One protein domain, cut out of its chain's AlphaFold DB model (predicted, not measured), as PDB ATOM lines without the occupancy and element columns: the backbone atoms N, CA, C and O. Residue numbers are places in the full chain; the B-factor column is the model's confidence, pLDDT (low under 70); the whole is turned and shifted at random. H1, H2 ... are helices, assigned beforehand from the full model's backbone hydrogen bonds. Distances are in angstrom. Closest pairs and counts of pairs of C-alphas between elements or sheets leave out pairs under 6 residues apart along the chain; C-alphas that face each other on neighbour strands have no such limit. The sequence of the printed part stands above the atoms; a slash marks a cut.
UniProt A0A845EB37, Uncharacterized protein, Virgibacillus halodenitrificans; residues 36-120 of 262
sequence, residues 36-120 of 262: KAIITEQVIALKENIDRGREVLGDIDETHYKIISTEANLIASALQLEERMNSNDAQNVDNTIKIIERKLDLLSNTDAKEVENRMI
ATOM      1  N   LYS A  36       2.037  18.411 -44.772       89.69
ATOM      2  CA  LYS A  36       2.632  17.879 -43.549       89.69
ATOM      3  C   LYS A  36       4.090  18.312 -43.379       89.69
ATOM      4  O   LYS A  36       4.488  18.628 -42.261       89.69
ATOM      5  N   ALA A  37       4.872  18.353 -44.457       90.50
ATOM      6  CA  ALA A  37       6.251  18.831 -44.433       90.50
ATOM      7  C   ALA A  37       6.317  20.325 -44.088       90.50
ATOM      8  O   ALA A  37       7.088  20.688 -43.207       90.50
ATOM      9  N   ILE A  38       5.443  21.156 -44.669       89.38
ATOM     10  CA  ILE A  38       5.369  22.598 -44.366       89.38
ATOM     11  C   ILE A  38       5.111  22.832 -42.869       89.38
ATOM     12  O   ILE A  38       5.827  23.590 -42.218       89.38
ATOM     13  N   ILE A  39       4.112  22.153 -42.294       91.81
ATOM     14  CA  ILE A  39       3.799  22.290 -40.862       91.81
ATOM     15  C   ILE A  39       4.957  21.750 -40.003       91.81
ATOM     16  O   ILE A  39       5.294  22.335 -38.976       91.81
ATOM     17  N   THR A  40       5.607  20.667 -40.438       92.81
ATOM     18  CA  THR A  40       6.779  20.103 -39.748       92.81
ATOM     19  C   THR A  40       7.941  21.088 -39.715       92.81
ATOM     20  O   THR A  40       8.552  21.263 -38.664       92.81
ATOM     21  N   GLU A  41       8.229  21.769 -40.822       92.81
ATOM     22  CA  GLU A  41       9.272  22.796 -40.882       92.81
ATOM     23  C   GLU A  41       8.979  23.963 -39.932       92.81
ATOM     24  O   GLU A  41       9.888  24.429 -39.247       92.81
ATOM     25  N   GLN A  42       7.715  24.378 -39.803       92.50
ATOM     26  CA  GLN A  42       7.326  25.407 -38.834       92.50
ATOM     27  C   GLN A  42       7.535  24.950 -37.383       92.50
ATOM     28  O   GLN A  42       8.066  25.708 -36.573       92.50
ATOM     29  N   VAL A  43       7.192  23.699 -37.050       94.06
ATOM     30  CA  VAL A  43       7.450  23.133 -35.712       94.06
ATOM     31  C   VAL A  43       8.953  23.002 -35.436       94.06
ATOM     32  O   VAL A  43       9.397  23.256 -34.317       94.06
ATOM     33  N   ILE A  44       9.760  22.648 -36.441       93.75
ATOM     34  CA  ILE A  44      11.226  22.612 -36.318       93.75
ATOM     35  C   ILE A  44      11.775  24.016 -36.047       93.75
ATOM     36  O   ILE A  44      12.524  24.190 -35.088       93.75
ATOM     37  N   ALA A  45      11.363  25.019 -36.824       92.38
ATOM     38  CA  ALA A  45      11.790  26.403 -36.626       92.38
ATOM     39  C   ALA A  45      11.397  26.936 -35.235       92.38
ATOM     40  O   ALA A  45      12.193  27.597 -34.567       92.38
ATOM     41  N   LEU A  46      10.196  26.591 -34.756       92.62
ATOM     42  CA  LEU A  46       9.737  26.924 -33.408       92.62
ATOM     43  C   LEU A  46      10.649  26.320 -32.327       92.62
ATOM     44  O   LEU A  46      11.017  27.003 -31.372       92.62
ATOM     45  N   LYS A  47      11.066  25.060 -32.490       92.62
ATOM     46  CA  LYS A  47      12.009  24.402 -31.570       92.62
ATOM     47  C   LYS A  47      13.382  25.060 -31.585       92.62
ATOM     48  O   LYS A  47      13.936  25.318 -30.523       92.62
ATOM     49  N   GLU A  48      13.901  25.394 -32.762       91.12
ATOM     50  CA  GLU A  48      15.164  26.128 -32.879       91.12
ATOM     51  C   GLU A  48      15.083  27.502 -32.192       91.12
ATOM     52  O   GLU A  48      16.041  27.942 -31.556       91.12
ATOM     53  N   ASN A  49      13.933  28.181 -32.259       88.31
ATOM     54  CA  ASN A  49      13.703  29.429 -31.526       88.31
ATOM     55  C   ASN A  49      13.709  29.221 -30.005       88.31
ATOM     56  O   ASN A  49      14.340  30.006 -29.297       88.31
ATOM     57  N   ILE A  50      13.067  28.158 -29.515       88.88
ATOM     58  CA  ILE A  50      13.067  27.777 -28.095       88.88
ATOM     59  C   ILE A  50      14.488  27.485 -27.605       88.88
ATOM     60  O   ILE A  50      14.912  28.033 -26.584       88.88
ATOM     61  N   ASP A  51      15.235  26.662 -28.341       87.81
ATOM     62  CA  ASP A  51      16.593  26.263 -27.974       87.81
ATOM     63  C   ASP A  51      17.528  27.477 -27.935       87.81
ATOM     64  O   ASP A  51      18.240  27.675 -26.948       87.81
ATOM     65  N   ARG A  52      17.457  28.365 -28.939       83.25
ATOM     66  CA  ARG A  52      18.223  29.623 -28.941       83.25
ATOM     67  C   ARG A  52      17.864  30.526 -27.765       83.25
ATOM     68  O   ARG A  52      18.768  31.108 -27.170       83.25
ATOM     69  N   GLY A  53      16.579  30.650 -27.427       77.69
ATOM     70  CA  GLY A  53      16.139  31.437 -26.272       77.69
ATOM     71  C   GLY A  53      16.781  30.931 -24.977       77.69
ATOM     72  O   GLY A  53      17.400  31.700 -24.244       77.69
ATOM     73  N   ARG A  54      16.735  29.611 -24.761       82.94
ATOM     74  CA  ARG A  54      17.310  28.948 -23.580       82.94
ATOM     75  C   ARG A  54      18.837  29.015 -23.529       82.94
ATOM     76  O   ARG A  54      19.396  29.176 -22.447       82.94
ATOM     77  N   GLU A  55      19.531  28.909 -24.662       70.38
ATOM     78  CA  GLU A  55      21.002  28.948 -24.706       70.38
ATOM     79  C   GLU A  55      21.589  30.298 -24.266       70.38
ATOM     80  O   GLU A  55      22.686  30.336 -23.703       70.38
ATOM     81  N   VAL A  56      20.882  31.406 -24.506       61.81
ATOM     82  CA  VAL A  56      21.398  32.754 -24.216       61.81
ATOM     83  C   VAL A  56      21.255  33.122 -22.735       61.81
ATOM     84  O   VAL A  56      22.136  33.795 -22.198       61.81
ATOM     85  N   LEU A  57      20.182  32.686 -22.062       56.56
ATOM     86  CA  LEU A  57      19.832  33.159 -20.712       56.56
ATOM     87  C   LEU A  57      19.589  32.043 -19.681       56.56
ATOM     88  O   LEU A  57      19.442  32.341 -18.498       56.56
ATOM     89  N   GLY A  58      19.562  30.772 -20.091       63.41
ATOM     90  CA  GLY A  58      19.121  29.645 -19.257       63.41
ATOM     91  C   GLY A  58      17.597  29.475 -19.206       63.41
ATOM     92  O   GLY A  58      17.137  28.365 -18.961       63.41
ATOM     93  N   ASP A  59      16.856  30.538 -19.528       69.50
ATOM     94  CA  ASP A  59      15.403  30.623 -19.699       69.50
ATOM     95  C   ASP A  59      15.093  31.415 -20.987       69.50
ATOM     96  O   ASP A  59      15.980  32.055 -21.547       69.50
ATOM     97  N   ILE A  60      13.855  31.391 -21.484       80.94
ATOM     98  CA  ILE A  60      13.442  32.249 -22.610       80.94
ATOM     99  C   ILE A  60      13.078  33.623 -22.025       80.94
ATOM    100  O   ILE A  60      12.307  33.676 -21.071       80.94
ATOM    101  N   ASP A  61      13.598  34.745 -22.532       82.31
ATOM    102  CA  ASP A  61      13.114  36.053 -22.057       82.31
ATOM    103  C   ASP A  61      11.674  36.326 -22.508       82.31
ATOM    104  O   ASP A  61      11.181  35.744 -23.470       82.31
ATOM    105  N   GLU A  62      11.003  37.245 -21.821       79.88
ATOM    106  CA  GLU A  62       9.585  37.558 -22.020       79.88
ATOM    107  C   GLU A  62       9.233  37.955 -23.463       79.88
ATOM    108  O   GLU A  62       8.186  37.557 -23.976       79.88
ATOM    109  N   THR A  63      10.124  38.678 -24.153       76.88
ATOM    110  CA  THR A  63       9.871  39.123 -25.533       76.88
ATOM    111  C   THR A  63       9.937  37.942 -26.497       76.88
ATOM    112  O   THR A  63       9.040  37.759 -27.323       76.88
ATOM    113  N   HIS A  64      10.967  37.100 -26.376       80.81
ATOM    114  CA  HIS A  64      11.079  35.884 -27.184       80.81
ATOM    115  C   HIS A  64       9.993  34.863 -26.834       80.81
ATOM    116  O   HIS A  64       9.454  34.220 -27.734       80.81
ATOM    117  N   TYR A  65       9.630  34.747 -25.556       86.75
ATOM    118  CA  TYR A  65       8.564  33.862 -25.103       86.75
ATOM    119  C   TYR A  65       7.228  34.241 -25.736       86.75
ATOM    120  O   TYR A  65       6.556  33.359 -26.264       86.75
ATOM    121  N   LYS A  66       6.869  35.534 -25.767       83.50
ATOM    122  CA  LYS A  66       5.629  35.984 -26.410       83.50
ATOM    123  C   LYS A  66       5.561  35.504 -27.862       83.50
ATOM    124  O   LYS A  66       4.616  34.810 -28.220       83.50
ATOM    125  N   ILE A  67       6.612  35.737 -28.651       83.69
ATOM    126  CA  ILE A  67       6.688  35.290 -30.056       83.69
ATOM    127  C   ILE A  67       6.519  33.768 -30.180       83.69
ATOM    128  O   ILE A  67       5.721  33.300 -30.991       83.69
ATOM    129  N   ILE A  68       7.247  33.000 -29.365       89.31
ATOM    130  CA  ILE A  68       7.210  31.532 -29.372       89.31
ATOM    131  C   ILE A  68       5.820  31.018 -28.981       89.31
ATOM    132  O   ILE A  68       5.279  30.146 -29.658       89.31
ATOM    133  N   SER A  69       5.223  31.562 -27.919       91.44
ATOM    134  CA  SER A  69       3.897  31.159 -27.447       91.44
ATOM    135  C   SER A  69       2.816  31.447 -28.484       91.44
ATOM    136  O   SER A  69       1.977  30.590 -28.737       91.44
ATOM    137  N   THR A  70       2.892  32.594 -29.160       89.81
ATOM    138  CA  THR A  70       1.982  32.986 -30.237       89.81
ATOM    139  C   THR A  70       2.066  32.010 -31.419       89.81
ATOM    140  O   THR A  70       1.044  31.515 -31.890       89.81
ATOM    141  N   GLU A  71       3.275  31.666 -31.878       91.44
ATOM    142  CA  GLU A  71       3.467  30.680 -32.956       91.44
ATOM    143  C   GLU A  71       2.998  29.275 -32.550       91.44
ATOM    144  O   GLU A  71       2.298  28.601 -33.310       91.44
ATOM    145  N   ALA A  72       3.348  28.837 -31.338       95.00
ATOM    146  CA  ALA A  72       2.947  27.540 -30.808       95.00
ATOM    147  C   ALA A  72       1.424  27.423 -30.685       95.00
ATOM    148  O   ALA A  72       0.852  26.403 -31.071       95.00
ATOM    149  N   ASN A  73       0.769  28.466 -30.170       95.62
ATOM    150  CA  ASN A  73      -0.671  28.487 -29.958       95.62
ATOM    151  C   ASN A  73      -1.428  28.546 -31.286       95.62
ATOM    152  O   ASN A  73      -2.387  27.794 -31.430       95.62
ATOM    153  N   LEU A  74      -0.941  29.270 -32.302       95.31
ATOM    154  CA  LEU A  74      -1.509  29.213 -33.654       95.31
ATOM    155  C   LEU A  74      -1.490  27.782 -34.223       95.31
ATOM    156  O   LEU A  74      -2.511  27.289 -34.712       95.31
ATOM    157  N   ILE A  75      -0.346  27.091 -34.127       95.81
ATOM    158  CA  ILE A  75      -0.213  25.697 -34.578       95.81
ATOM    159  C   ILE A  75      -1.146  24.785 -33.771       95.81
ATOM    160  O   ILE A  75      -1.873  23.975 -34.350       95.81
ATOM    161  N   ALA A  76      -1.159  24.922 -32.444       96.75
ATOM    162  CA  ALA A  76      -2.010  24.130 -31.562       96.75
ATOM    163  C   ALA A  76      -3.498  24.310 -31.895       96.75
ATOM    164  O   ALA A  76      -4.225  23.323 -32.026       96.75
ATOM    165  N   SER A  77      -3.930  25.547 -32.130       96.44
ATOM    166  CA  SER A  77      -5.297  25.881 -32.523       96.44
ATOM    167  C   SER A  77      -5.677  25.275 -33.869       96.44
ATOM    168  O   SER A  77      -6.729  24.647 -34.007       96.44
ATOM    169  N   ALA A  78      -4.795  25.373 -34.866       95.81
ATOM    170  CA  ALA A  78      -5.036  24.778 -36.176       95.81
ATOM    171  C   ALA A  78      -5.087  23.240 -36.126       95.81
ATOM    172  O   ALA A  78      -5.814  22.606 -36.901       95.81
ATOM    173  N   LEU A  79      -4.355  22.638 -35.188       96.06
ATOM    174  CA  LEU A  79      -4.410  21.214 -34.852       96.06
ATOM    175  C   LEU A  79      -5.600  20.836 -33.953       96.06
ATOM    176  O   LEU A  79      -5.806  19.641 -33.712       96.06
ATOM    177  N   GLN A  80      -6.385  21.824 -33.507       94.81
ATOM    178  CA  GLN A  80      -7.524  21.686 -32.597       94.81
ATOM    179  C   GLN A  80      -7.133  21.035 -31.265       94.81
ATOM    180  O   GLN A  80      -7.791  20.110 -30.786       94.81
ATOM    181  N   LEU A  81      -6.015  21.487 -30.700       95.88
ATOM    182  CA  LEU A  81      -5.519  21.058 -29.398       95.88
ATOM    183  C   LEU A  81      -6.064  21.970 -28.291       95.88
ATOM    184  O   LEU A  81      -6.210  23.178 -28.478       95.88
ATOM    185  N   GLU A  82      -6.360  21.380 -27.133       93.19
ATOM    186  CA  GLU A  82      -6.764  22.133 -25.938       93.19
ATOM    187  C   GLU A  82      -5.542  22.712 -25.217       93.19
ATOM    188  O   GLU A  82      -5.614  23.789 -24.627       93.19
ATOM    189  N   GLU A  83      -4.409  22.012 -25.272       93.06
ATOM    190  CA  GLU A  83      -3.174  22.432 -24.633       93.06
ATOM    191  C   GLU A  83      -2.557  23.656 -25.315       93.06
ATOM    192  O   GLU A  83      -2.322  23.674 -26.526       93.06
ATOM    193  N   ARG A  84      -2.250  24.664 -24.494       93.25
ATOM    194  CA  ARG A  84      -1.650  25.936 -24.899       93.25
ATOM    195  C   ARG A  84      -0.338  26.181 -24.174       93.25
ATOM    196  O   ARG A  84      -0.185  25.819 -23.003       93.25
ATOM    197  N   MET A  85       0.554  26.883 -24.860       93.88
ATOM    198  CA  MET A  85       1.728  27.490 -24.258       93.88
ATOM    199  C   MET A  85       1.287  28.776 -23.560       93.88
ATOM    200  O   MET A  85       1.129  29.821 -24.191       93.88
ATOM    201  N   ASN A  86       0.996  28.667 -22.268       90.25
ATOM    202  CA  ASN A  86       0.448  29.748 -21.446       90.25
ATOM    203  C   ASN A  86       1.373  30.146 -20.288       90.25
ATOM    204  O   ASN A  86       1.060  31.070 -19.542       90.25
ATOM    205  N   SER A  87       2.511  29.468 -20.144       88.75
ATOM    206  CA  SER A  87       3.542  29.797 -19.174       88.75
ATOM    207  C   SER A  87       4.931  29.570 -19.766       88.75
ATOM    208  O   SER A  87       5.172  28.618 -20.507       88.75
ATOM    209  N   ASN A  88       5.868  30.434 -19.383       87.75
ATOM    210  CA  ASN A  88       7.274  30.352 -19.777       87.75
ATOM    211  C   ASN A  88       8.079  29.326 -18.955       87.75
ATOM    212  O   ASN A  88       9.305  29.272 -19.015       87.75
ATOM    213  N   ASP A  89       7.419  28.496 -18.147       88.06
ATOM    214  CA  ASP A  89       8.109  27.394 -17.489       88.06
ATOM    215  C   ASP A  89       8.489  26.305 -18.504       88.06
ATOM    216  O   ASP A  89       7.724  25.950 -19.406       88.06
ATOM    217  N   ALA A  90       9.691  25.742 -18.346       86.94
ATOM    218  CA  ALA A  90      10.224  24.767 -19.293       86.94
ATOM    219  C   ALA A  90       9.302  23.551 -19.484       86.94
ATOM    220  O   ALA A  90       9.224  23.007 -20.585       86.94
ATOM    221  N   GLN A  91       8.574  23.148 -18.437       89.44
ATOM    222  CA  GLN A  91       7.664  22.012 -18.498       89.44
ATOM    223  C   GLN A  91       6.435  22.309 -19.370       89.44
ATOM    224  O   GLN A  91       6.049  21.446 -20.161       89.44
ATOM    225  N   ASN A  92       5.815  23.486 -19.258       92.00
ATOM    226  CA  ASN A  92       4.702  23.905 -20.114       92.00
ATOM    227  C   ASN A  92       5.137  24.006 -21.580       92.00
ATOM    228  O   ASN A  92       4.473  23.434 -22.453       92.00
ATOM    229  N   VAL A  93       6.288  24.637 -21.830       91.75
ATOM    230  CA  VAL A  93       6.862  24.768 -23.175       91.75
ATOM    231  C   VAL A  93       7.102  23.388 -23.795       91.75
ATOM    232  O   VAL A  93       6.565  23.082 -24.860       91.75
ATOM    233  N   ASP A  94       7.833  22.509 -23.103       92.12
ATOM    234  CA  ASP A  94       8.197  21.188 -23.628       92.12
ATOM    235  C   ASP A  94       6.972  20.284 -23.829       92.12
ATOM    236  O   ASP A  94       6.887  19.545 -24.815       92.12
ATOM    237  N   ASN A  95       6.002  20.331 -22.909       94.19
ATOM    238  CA  ASN A  95       4.780  19.539 -23.031       94.19
ATOM    239  C   ASN A  95       3.938  19.984 -24.226       94.19
ATOM    240  O   ASN A  95       3.471  19.122 -24.973       94.19
ATOM    241  N   THR A  96       3.776  21.293 -24.429       95.62
ATOM    242  CA  THR A  96       2.988  21.830 -25.547       95.62
ATOM    243  C   THR A  96       3.592  21.405 -26.883       95.62
ATOM    244  O   THR A  96       2.903  20.804 -27.708       95.62
ATOM    245  N   ILE A  97       4.904  21.601 -27.063       95.88
ATOM    246  CA  ILE A  97       5.609  21.197 -28.290       95.88
ATOM    247  C   ILE A  97       5.480  19.694 -28.541       95.88
ATOM    248  O   ILE A  97       5.158  19.268 -29.648       95.88
ATOM    249  N   LYS A  98       5.647  18.869 -27.506       96.31
ATOM    250  CA  LYS A  98       5.541  17.413 -27.637       96.31
ATOM    251  C   LYS A  98       4.143  16.944 -28.046       96.31
ATOM    252  O   LYS A  98       4.012  15.924 -28.728       96.31
ATOM    253  N   ILE A  99       3.089  17.621 -27.594       97.19
ATOM    254  CA  ILE A  99       1.708  17.306 -27.986       97.19
ATOM    255  C   ILE A  99       1.473  17.707 -29.446       97.19
ATOM    256  O   ILE A  99       0.931  16.898 -30.203       97.19
ATOM    257  N   ILE A 100       1.956  18.887 -29.854       97.44
ATOM    258  CA  ILE A 100       1.942  19.346 -31.251       97.44
ATOM    259  C   ILE A 100       2.628  18.318 -32.161       97.44
ATOM    260  O   ILE A 100       2.008  17.838 -33.110       97.44
ATOM    261  N   GLU A 101       3.859  17.905 -31.838       96.88
ATOM    262  CA  GLU A 101       4.624  16.918 -32.615       96.88
ATOM    263  C   GLU A 101       3.862  15.596 -32.763       96.88
ATOM    264  O   GLU A 101       3.684  15.084 -33.866       96.88
ATOM    265  N   ARG A 102       3.334  15.061 -31.656       96.19
ATOM    266  CA  ARG A 102       2.564  13.808 -31.680       96.19
ATOM    267  C   ARG A 102       1.318  13.908 -32.546       96.19
ATOM    268  O   ARG A 102       0.980  12.947 -33.235       96.19
ATOM    269  N   LYS A 103       0.599  15.029 -32.476       96.31
ATOM    270  CA  LYS A 103      -0.597  15.238 -33.291       96.31
ATOM    271  C   LYS A 103      -0.222  15.316 -34.768       96.31
ATOM    272  O   LYS A 103      -0.872  14.651 -35.570       96.31
ATOM    273  N   LEU A 104       0.837  16.056 -35.098       94.12
ATOM    274  CA  LEU A 104       1.361  16.206 -36.454       94.12
ATOM    275  C   LEU A 104       1.807  14.865 -37.055       94.12
ATOM    276  O   LEU A 104       1.424  14.540 -38.178       94.12
ATOM    277  N   ASP A 105       2.531  14.043 -36.296       93.25
ATOM    278  CA  ASP A 105       2.982  12.714 -36.730       93.25
ATOM    279  C   ASP A 105       1.817  11.815 -37.160       93.25
ATOM    280  O   ASP A 105       1.935  11.054 -38.127       93.25
ATOM    281  N   LEU A 106       0.674  11.940 -36.483       93.75
ATOM    282  CA  LEU A 106      -0.532  11.156 -36.735       93.75
ATOM    283  C   LEU A 106      -1.396  11.688 -37.888       93.75
ATOM    284  O   LEU A 106      -2.313  10.981 -38.307       93.75
ATOM    285  N   LEU A 107      -1.131  12.891 -38.410       93.06
ATOM    286  CA  LEU A 107      -1.914  13.447 -39.515       93.06
ATOM    287  C   LEU A 107      -1.674  12.682 -40.815       93.06
ATOM    288  O   LEU A 107      -0.531  12.371 -41.174       93.06
ATOM    289  N   SER A 108      -2.757  12.446 -41.553       90.88
ATOM    290  CA  SER A 108      -2.671  12.156 -42.981       90.88
ATOM    291  C   SER A 108      -2.316  13.429 -43.760       90.88
ATOM    292  O   SER A 108      -2.490  14.540 -43.259       90.88
ATOM    293  N   ASN A 109      -1.864  13.295 -45.008       85.62
ATOM    294  CA  ASN A 109      -1.568  14.466 -45.845       85.62
ATOM    295  C   ASN A 109      -2.829  15.296 -46.147       85.62
ATOM    296  O   ASN A 109      -2.750  16.515 -46.279       85.62
ATOM    297  N   THR A 110      -4.002  14.655 -46.210       88.44
ATOM    298  CA  THR A 110      -5.287  15.351 -46.361       88.44
ATOM    299  C   THR A 110      -5.602  16.194 -45.130       88.44
ATOM    300  O   THR A 110      -5.877  17.384 -45.270       88.44
ATOM    301  N   ASP A 111      -5.482  15.622 -43.930       92.44
ATOM    302  CA  ASP A 111      -5.731  16.361 -42.686       92.44
ATOM    303  C   ASP A 111      -4.696  17.478 -42.487       92.44
ATOM    304  O   ASP A 111      -5.028  18.563 -42.015       92.44
ATOM    305  N   ALA A 112      -3.442  17.246 -42.891       92.88
ATOM    306  CA  ALA A 112      -2.396  18.262 -42.862       92.88
ATOM    307  C   ALA A 112      -2.739  19.465 -43.752       92.88
ATOM    308  O   ALA A 112      -2.505  20.600 -43.347       92.88
ATOM    309  N   LYS A 113      -3.371  19.250 -44.915       91.38
ATOM    310  CA  LYS A 113      -3.837  20.357 -45.761       91.38
ATOM    311  C   LYS A 113      -4.936  21.175 -45.086       91.38
ATOM    312  O   LYS A 113      -4.956  22.397 -45.206       91.38
ATOM    313  N   GLU A 114      -5.840  20.531 -44.352       93.19
ATOM    314  CA  GLU A 114      -6.852  21.253 -43.574       93.19
ATOM    315  C   GLU A 114      -6.234  22.069 -42.436       93.19
ATOM    316  O   GLU A 114      -6.668  23.192 -42.186       93.19
ATOM    317  N   VAL A 115      -5.221  21.523 -41.757       93.62
ATOM    318  CA  VAL A 115      -4.473  22.241 -40.715       93.62
ATOM    319  C   VAL A 115      -3.775  23.459 -41.308       93.62
ATOM    320  O   VAL A 115      -3.951  24.555 -40.788       93.62
ATOM    321  N   GLU A 116      -3.057  23.299 -42.419       92.19
ATOM    322  CA  GLU A 116      -2.386  24.400 -43.117       92.19
ATOM    323  C   GLU A 116      -3.382  25.512 -43.488       92.19
ATOM    324  O   GLU A 116      -3.144  26.680 -43.186       92.19
ATOM    325  N   ASN A 117      -4.542  25.151 -44.050       90.81
ATOM    326  CA  ASN A 117      -5.598  26.111 -44.376       90.81
ATOM    327  C   ASN A 117      -6.133  26.842 -43.131       90.81
ATOM    328  O   ASN A 117      -6.451  28.027 -43.210       90.81
ATOM    329  N   ARG A 118      -6.238  26.162 -41.979       93.75
ATOM    330  CA  ARG A 118      -6.641  26.797 -40.714       93.75
ATOM    331  C   ARG A 118      -5.577  27.765 -40.199       93.75
ATOM    332  O   ARG A 118      -5.941  28.861 -39.786       93.75
ATOM    333  N   MET A 119      -4.293  27.406 -40.277       91.50
ATOM    334  CA  MET A 119      -3.175  28.252 -39.821       91.50
ATOM    335  C   MET A 119      -3.097  29.602 -40.540       91.50
ATOM    336  O   MET A 119      -2.621  30.570 -39.958       91.50
ATOM    337  N   ILE A 120      -3.564  29.666 -41.788       90.50
ATOM    338  CA  ILE A 120      -3.609  30.903 -42.582       90.50
ATOM    339  C   ILE A 120      -5.007  31.531 -42.634       90.50
ATOM    340  O   ILE A 120      -5.218  32.524 -43.325       90.50
TER     341      ILE A 120
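This is residues 36 to 120 of the 262 residues of an uncharacterized protein of Virgibacillus halodenitrificans (UniProt A0A845EB37). Three helices, H1, H2 and H3, lie side by side in an elongated bundle, and the shorter H4 slants across the end where H1 begins and H2 and H3 end. H1 and H2 form a helical hairpin; the long link, residues 79 to 89, then runs back along the bundle, and H3 runs the same way as H2. The printed part has 85 residues with four named helices, in the order H1, H2, H3, H4, and no named strand: its class is all helix. It is compact, with a radius of gyration of the C-alphas of 12.6 A, and spans 40 by 22 by 21 A.

H1, residues 36 to 57, touches H2, residues 62 to 78, with its residues 43 to 53 alone; the closest C-alphas, of Leu 46 and Ile 68, are 6.6 A apart, at a shallow tilt of 20 degrees, opposite ways. H3, residues 90 to 105, touches H1 with residues 97 to 104 alone, at a shallow tilt of 15 degrees, opposite ways; the closest C-alphas, of Lys 36 and Leu 104, are 7.4 A apart. H2 and H3 touch, the same way at a shallow tilt of 29 degrees, with the C-alphas of Ala 76 and Ile 100 closest at 6.2 A. H4, residues 109 to 119, touches H1 at residues 36 to 39 alone, at a steep tilt of 55 degrees; the closest C-alphas, of Lys 36 and Ala 112, are 5.1 A apart. H4 also touches H2, at a steep tilt of 49 degrees, with the C-alphas of Ala 78 and Arg 118 closest at 5.2 A. H3 and H4 are close but not clearly touching. Every O i to N i+4 pair is within hydrogen-bond range in H2, H3 and H4, and 17 of 18 are in H1.

H1 begins at C-alpha 36 (2.632, 17.879, -43.549) and is 32.4 A long from first to last C-alpha. H2 measures 24.0 A, H3 22.4 A and H4 15.1 A. H4 ends at C-alpha 119 (-3.175, 28.252, -39.821).

The C-alphas farthest apart, of Leu 57 and Thr 110, are 40.1 A apart. The printed part has no cut. The links H1 to H2 and H3 to H4 are tight, and H2 to H3 is long. The mean pLDDT of the printed part is 89.5, and residues 56 to 59 are under 70.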